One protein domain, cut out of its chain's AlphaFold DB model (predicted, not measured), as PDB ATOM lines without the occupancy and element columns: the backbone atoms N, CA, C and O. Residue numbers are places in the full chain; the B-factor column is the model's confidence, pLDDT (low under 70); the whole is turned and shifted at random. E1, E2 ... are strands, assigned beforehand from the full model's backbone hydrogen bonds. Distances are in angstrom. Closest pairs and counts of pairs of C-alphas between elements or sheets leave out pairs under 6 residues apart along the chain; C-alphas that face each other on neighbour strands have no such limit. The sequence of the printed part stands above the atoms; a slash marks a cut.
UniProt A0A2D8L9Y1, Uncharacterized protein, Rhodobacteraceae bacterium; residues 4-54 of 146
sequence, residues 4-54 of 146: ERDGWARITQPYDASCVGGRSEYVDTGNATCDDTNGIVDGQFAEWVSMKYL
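AT A GLANCE: This is residues 4 to 54 of the 146 residues of an uncharacterized protein of Rhodobacteraceae bacterium (UniProt A0A2D8L9Y1). The domain has little regular structure: it is a long, looped-out hairpin, with the two short strands E1 and E2 side by side near one end and residues 11 to 47 running away from them, looping about and coming back. The printed part has 51 residues, with no named helix and the strands E1 then E2, 6 residues in all, in one antiparallel sheet; the class is all strand. It is elongated, spanning 35 by 21 by 17 A, yet only just compact, close to loose, with a radius of gyration of the C-alphas of 11.6 A.

IN THESE COORDINATES: E1, residues 8 to 10, starts with C-alpha 8 at (99.925, 8.285, 49.793) and is 6.7 A long. E2, residues 48 to 50, ends with C-alpha 50 at (95.675, 9.546, 50.543) and is 6.8 A long.

HOW THE PARTS SIT: E1 and E2 form a hairpin, antiparallel at 151 degrees between their directions. C-alphas 8 and 50 face each other at 4.5 A. N 9 and O 49 are within hydrogen-bond range at 2.9 A. Residues 15 to 16 pair antiparallel with 44 to 45.

THE WHOLE: The C-alphas farthest apart, of Gly 21 and Leu 54, are 35.7 A apart. The link from E1 to E2 is long, 37 residues. The printed part has no cut, and no printed residue is under 70 in pLDDT.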
ATOM      1  N   GLU A   4     105.493   5.399  52.451       93.12
ATOM      2  CA  GLU A   4     104.817   6.606  51.985       93.12
ATOM      3  C   GLU A   4     105.421   7.043  50.653       93.12
ATOM      4  O   GLU A   4     106.642   7.014  50.473       93.12
ATOM      5  N   ARG A   5     104.572   7.462  49.716       91.75
ATOM      6  CA  ARG A   5     104.989   7.920  48.391       91.75
ATOM      7  C   ARG A   5     104.007   8.949  47.848       91.75
ATOM      8  O   ARG A   5     102.809   8.698  47.818       91.75
ATOM      9  N   ASP A   6     104.515  10.103  47.417       92.75
ATOM     10  CA  ASP A   6     103.743  11.142  46.715       92.75
ATOM     11  C   ASP A   6     102.419  11.541  47.416       92.75
ATOM     12  O   ASP A   6     101.401  11.796  46.775       92.75
ATOM     13  N   GLY A   7     102.414  11.581  48.757       93.44
ATOM     14  CA  GLY A   7     101.227  11.913  49.561       93.44
ATOM     15  C   GLY A   7     100.241  10.755  49.782       93.44
ATOM     16  O   GLY A   7      99.102  10.989  50.200       93.44
ATOM     17  N   TRP A   8     100.660   9.518  49.518       94.00
ATOM     18  CA  TRP A   8      99.925   8.285  49.793       94.00
ATOM     19  C   TRP A   8     100.677   7.415  50.795       94.00
ATOM     20  O   TRP A   8     101.903   7.339  50.752       94.00
ATOM     21  N   ALA A   9      99.936   6.724  51.656       93.94
ATOM     22  CA  ALA A   9     100.471   5.735  52.584       93.94
ATOM     23  C   ALA A   9      99.944   4.343  52.224       93.94
ATOM     24  O   ALA A   9      98.742   4.176  51.982       93.94
ATOM     25  N   ARG A  10     100.834   3.348  52.197       92.62
ATOM     26  CA  ARG A  10     100.473   1.950  51.942       92.62
ATOM     27  C   ARG A  10      99.926   1.307  53.211       92.62
ATOM     28  O   ARG A  10     100.592   1.318  54.244       92.62
ATOM     29  N   ILE A  11      98.741   0.709  53.123       92.38
ATOM     30  CA  ILE A  11      98.047   0.115  54.278       92.38
ATOM     31  C   ILE A  11      98.055  -1.416  54.279       92.38
ATOM     32  O   ILE A  11      97.774  -2.025  55.309       92.38
ATOM     33  N   THR A  12      98.470  -2.046  53.177       91.81
ATOM     34  CA  THR A  12      98.648  -3.502  53.082       91.81
ATOM     35  C   THR A  12     100.038  -3.901  52.591       91.81
ATOM     36  O   THR A  12     100.780  -3.117  51.998       91.81
ATOM     37  N   GLN A  13     100.449  -5.143  52.860       91.62
ATOM     38  CA  GLN A  13     101.572  -5.727  52.114       91.62
ATOM     39  C   GLN A  13     101.158  -5.991  50.665       91.62
ATOM     40  O   GLN A  13      99.963  -6.130  50.441       91.62
ATOM     41  N   PRO A  14     102.085  -6.055  49.692       91.38
ATOM     42  CA  PRO A  14     101.718  -6.477  48.352       91.38
ATOM     43  C   PRO A  14     101.096  -7.872  48.409       91.38
ATOM     44  O   PRO A  14     101.632  -8.764  49.075       91.38
ATOM     45  N   TYR A  15      99.967  -8.048  47.741       92.81
ATOM     46  CA  TYR A  15      99.293  -9.330  47.603       92.81
ATOM     47  C   TYR A  15      98.834  -9.539  46.163       92.81
ATOM     48  O   TYR A  15      98.813  -8.611  45.354       92.81
ATOM     49  N   ASP A  16      98.548 -10.799  45.844       94.75
ATOM     50  CA  ASP A  16      98.151 -11.232  44.507       94.75
ATOM     51  C   ASP A  16      96.894 -10.483  44.042       94.75
ATOM     52  O   ASP A  16      95.949 -10.312  44.805       94.75
ATOM     53  N   ALA A  17      96.886 -10.016  42.797       93.75
ATOM     54  CA  ALA A  17      95.762  -9.300  42.207       93.75
ATOM     55  C   ALA A  17      94.689 -10.235  41.618       93.75
ATOM     56  O   ALA A  17      93.712  -9.749  41.049       93.75
ATOM     57  N   SER A  18      94.852 -11.556  41.716       95.19
ATOM     58  CA  SER A  18      94.013 -12.591  41.099       95.19
ATOM     59  C   SER A  18      93.780 -12.315  39.615       95.19
ATOM     60  O   SER A  18      92.652 -12.160  39.149       95.19
ATOM     61  N   CYS A  19      94.875 -12.155  38.869       94.31
ATOM     62  CA  CYS A  19      94.823 -11.782  37.460       94.31
ATOM     63  C   CYS A  19      94.443 -12.969  36.568       94.31
ATOM     64  O   CYS A  19      95.261 -13.850  36.299       94.31
ATOM     65  N   VAL A  20      93.227 -12.945  36.022       94.25
ATOM     66  CA  VAL A  20      92.710 -13.942  35.078       94.25
ATOM     67  C   VAL A  20      92.325 -13.248  33.773       94.25
ATOM     68  O   VAL A  20      91.532 -12.310  33.748       94.25
ATOM     69  N   GLY A  21      92.925 -13.672  32.655       92.56
ATOM     70  CA  GLY A  21      92.651 -13.066  31.343       92.56
ATOM     71  C   GLY A  21      92.992 -11.570  31.261       92.56
ATOM     72  O   GLY A  21      92.316 -10.828  30.553       92.56
ATOM     73  N   GLY A  22      94.007 -11.120  32.010       92.44
ATOM     74  CA  GLY A  22      94.418  -9.712  32.074       92.44
ATOM     75  C   GLY A  22      93.527  -8.831  32.955       92.44
ATOM     76  O   GLY A  22      93.632  -7.606  32.884       92.44
ATOM     77  N   ARG A  23      92.648  -9.424  33.774       94.19
ATOM     78  CA  ARG A  23      91.751  -8.703  34.683       94.19
ATOM     79  C   ARG A  23      91.852  -9.240  36.110       94.19
ATOM     80  O   ARG A  23      91.928 -10.448  36.291       94.19
ATOM     81  N   SER A  24      91.828  -8.353  37.097       92.62
ATOM     82  CA  SER A  24      91.779  -8.699  38.517       92.62
ATOM     83  C   SER A  24      90.375  -9.157  38.900       92.62
ATOM     84  O   SER A  24      89.401  -8.443  38.655       92.62
ATOM     85  N   GLU A  25      90.269 -10.324  39.531       93.31
ATOM     86  CA  GLU A  25      89.003 -10.836  40.074       93.31
ATOM     87  C   GLU A  25      88.582 -10.161  41.390       93.31
ATOM     88  O   GLU A  25      87.473 -10.388  41.860       93.31
ATOM     89  N   TYR A  26      89.435  -9.323  41.989       87.88
ATOM     90  CA  TYR A  26      89.122  -8.595  43.227       87.88
ATOM     91  C   TYR A  26      88.442  -7.246  42.992       87.88
ATOM     92  O   TYR A  26      87.959  -6.621  43.936       87.88
ATOM     93  N   VAL A  27      88.402  -6.774  41.746       82.44
ATOM     94  CA  VAL A  27      87.793  -5.489  41.401       82.44
ATOM     95  C   VAL A  27      86.360  -5.714  40.920       82.44
ATOM     96  O   VAL A  27      86.121  -5.956  39.737       82.44
ATOM     97  N   ASP A  28      85.397  -5.570  41.835       79.94
ATOM     98  CA  ASP A  28      83.963  -5.681  41.525       79.94
ATOM     99  C   ASP A  28      83.475  -4.561  40.587       79.94
ATOM    100  O   ASP A  28      82.621  -4.771  39.724       79.94
ATOM    101  N   THR A  29      84.010  -3.343  40.747       82.81
ATOM    102  CA  THR A  29      83.671  -2.170  39.924       82.81
ATOM    103  C   THR A  29      84.900  -1.287  39.689       82.81
ATOM    104  O   THR A  29      85.734  -1.135  40.576       82.81
ATOM    105  N   GLY A  30      85.014  -0.677  38.502       84.88
ATOM    106  CA  GLY A  30      86.127   0.216  38.144       84.88
ATOM    107  C   GLY A  30      87.152  -0.406  37.188       84.88
ATOM    108  O   GLY A  30      86.825  -1.297  36.399       84.88
ATOM    109  N   ASN A  31      88.388   0.108  37.210       87.38
ATOM    110  CA  ASN A  31      89.473  -0.408  36.376       87.38
ATOM    111  C   ASN A  31      90.021  -1.713  36.968       87.38
ATOM    112  O   ASN A  31      90.723  -1.698  37.972       87.38
ATOM    113  N   ALA A  32      89.703  -2.837  36.330       91.44
ATOM    114  CA  ALA A  32      90.179  -4.156  36.738       91.44
ATOM    115  C   ALA A  32      91.390  -4.634  35.923       91.44
ATOM    116  O   ALA A  32      91.736  -5.804  36.001       91.44
ATOM    117  N   THR A  33      91.987  -3.797  35.074       95.00
ATOM    118  CA  THR A  33      93.061  -4.241  34.171       95.00
ATOM    119  C   THR A  33      94.310  -4.598  34.973       95.00
ATOM    120  O   THR A  33      94.727  -3.832  35.833       95.00
ATOM    121  N   CYS A  34      94.892  -5.768  34.720       93.88
ATOM    122  CA  CYS A  34      96.132  -6.199  35.364       93.88
ATOM    123  C   CYS A  34      97.350  -5.670  34.613       93.88
ATOM    124  O   CYS A  34      97.998  -6.407  33.869       93.88
ATOM    125  N   ASP A  35      97.638  -4.391  34.804       93.44
ATOM    126  CA  ASP A  35      98.822  -3.735  34.271       93.44
ATOM    127  C   ASP A  35      99.404  -2.723  35.269       93.44
ATOM    128  O   ASP A  35      98.813  -2.407  36.309       93.44
ATOM    129  N   ASP A  36     100.586  -2.218  34.934       89.94
ATOM    130  CA  ASP A  36     101.326  -1.251  35.737       89.94
ATOM    131  C   ASP A  36     100.601   0.098  35.851       89.94
ATOM    132  O   ASP A  36     100.687   0.760  36.887       89.94
ATOM    133  N   THR A  37      99.830   0.488  34.833       88.50
ATOM    134  CA  THR A  37      99.008   1.707  34.854       88.50
ATOM    135  C   THR A  37      97.884   1.637  35.882       88.50
ATOM    136  O   THR A  37      97.460   2.672  36.401       88.50
ATOM    137  N   ASN A  38      97.444   0.427  36.230       86.88
ATOM    138  CA  ASN A  38      96.500   0.154  37.307       86.88
ATOM    139  C   ASN A  38      97.186  -0.191  38.642       86.88
ATOM    140  O   ASN A  38      96.538  -0.680  39.566       86.88
ATOM    141  N   GLY A  39      98.497   0.039  38.757       87.25
ATOM    142  CA  GLY A  39      99.259  -0.227  39.977       87.25
ATOM    143  C   GLY A  39      99.491  -1.712  40.271       87.25
ATOM    144  O   GLY A  39      99.866  -2.039  41.397       87.25
ATOM    145  N   ILE A  40      99.284  -2.597  39.287       91.88
ATOM    146  CA  ILE A  40      99.555  -4.033  39.399       91.88
ATOM    147  C   ILE A  40     100.918  -4.327  38.765       91.88
ATOM    148  O   ILE A  40     101.099  -4.208  37.555       91.88
ATOM    149  N   VAL A  41     101.884  -4.738  39.584       90.31
ATOM    150  CA  VAL A  41     103.255  -5.066  39.160       90.31
ATOM    151  C   VAL A  41     103.528  -6.522  39.502       90.31
ATOM    152  O   VAL A  41     103.261  -6.951  40.621       90.31
ATOM    153  N   ASP A  42     104.000  -7.299  38.524       90.06
ATOM    154  CA  ASP A  42     104.220  -8.749  38.656       90.06
ATOM    155  C   ASP A  42     102.988  -9.512  39.188       90.06
ATOM    156  O   ASP A  42     103.097 -10.497  39.915       90.06
ATOM    157  N   GLY A  43     101.789  -9.038  38.825       89.88
ATOM    158  CA  GLY A  43     100.518  -9.618  39.264       89.88
ATOM    159  C   GLY A  43     100.136  -9.291  40.710       89.88
ATOM    160  O   GLY A  43      99.185  -9.874  41.217       89.88
ATOM    161  N   GLN A  44     100.838  -8.371  41.373       93.62
ATOM    162  CA  GLN A  44     100.575  -7.967  42.751       93.62
ATOM    163  C   GLN A  44     100.210  -6.488  42.854       93.62
ATOM    164  O   GLN A  44     100.668  -5.664  42.064       93.62
ATOM    165  N   PHE A  45      99.430  -6.141  43.873       91.56
ATOM    166  CA  PHE A  45      99.146  -4.757  44.246       91.56
ATOM    167  C   PHE A  45      99.123  -4.598  45.765       91.56
ATOM    168  O   PHE A  45      99.154  -5.572  46.516       91.56
ATOM    169  N   ALA A  46      99.077  -3.351  46.218       91.88
ATOM    170  CA  ALA A  46      98.792  -3.011  47.601       91.88
ATOM    171  C   ALA A  46      97.741  -1.904  47.641       91.88
ATOM    172  O   ALA A  46      97.570  -1.155  46.679       91.88
ATOM    173  N   GLU A  47      97.060  -1.783  48.768       90.31
ATOM    174  CA  GLU A  47      96.071  -0.745  49.004       90.31
ATOM    175  C   GLU A  47      96.769   0.490  49.571       90.31
ATOM    176  O   GLU A  47      97.625   0.405  50.462       90.31
ATOM    177  N   TRP A  48      96.385   1.648  49.043       91.19
ATOM    178  CA  TRP A  48      96.949   2.941  49.401       91.19
ATOM    179  C   TRP A  48      95.835   3.911  49.763       91.19
ATOM    180  O   TRP A  48      94.782   3.941  49.126       91.19
ATOM    181  N   VAL A  49      96.091   4.754  50.755       93.62
ATOM    182  CA  VAL A  49      95.179   5.828  51.157       93.62
ATOM    183  C   VAL A  49      95.875   7.174  51.045       93.62
ATOM    184  O   VAL A  49      97.073   7.300  51.304       93.62
ATOM    185  N   SER A  50      95.124   8.199  50.642       94.88
ATOM    186  CA  SER A  50      95.675   9.546  50.543       94.88
ATOM    187  C   SER A  50      95.900  10.109  51.940       94.88
ATOM    188  O   SER A  50      94.962  10.232  52.733       94.88
ATOM    189  N   MET A  51      97.136  10.513  52.221       93.88
ATOM    190  CA  MET A  51      97.529  11.043  53.524       93.88
ATOM    191  C   MET A  51      96.803  12.344  53.869       93.88
ATOM    192  O   MET A  51      96.612  12.638  55.041       93.88
ATOM    193  N   LYS A  52      96.316  13.090  52.869       95.38
ATOM    194  CA  LYS A  52      95.582  14.351  53.076       95.38
ATOM    195  C   LYS A  52      94.287  14.197  53.890       95.38
ATOM    196  O   LYS A  52      93.755  15.194  54.362       95.38
ATOM    197  N   TYR A  53      93.754  12.977  53.989       92.94
ATOM    198  CA  TYR A  53      92.551  12.662  54.766       92.94
ATOM    199  C   TYR A  53      92.856  11.915  56.068       92.94
ATOM    200  O   TYR A  53      91.933  11.586  56.811       92.94
ATOM    201  N   LEU A  54      94.129  11.625  56.344       89.69
ATOM    202  CA  LEU A  54      94.539  10.995  57.588       89.69
ATOM    203  C   LEU A  54      94.796  12.064  58.648       89.69
ATOM    204  O   LEU A  54      95.313  13.142  58.367       89.69
TER     205      LEU A  54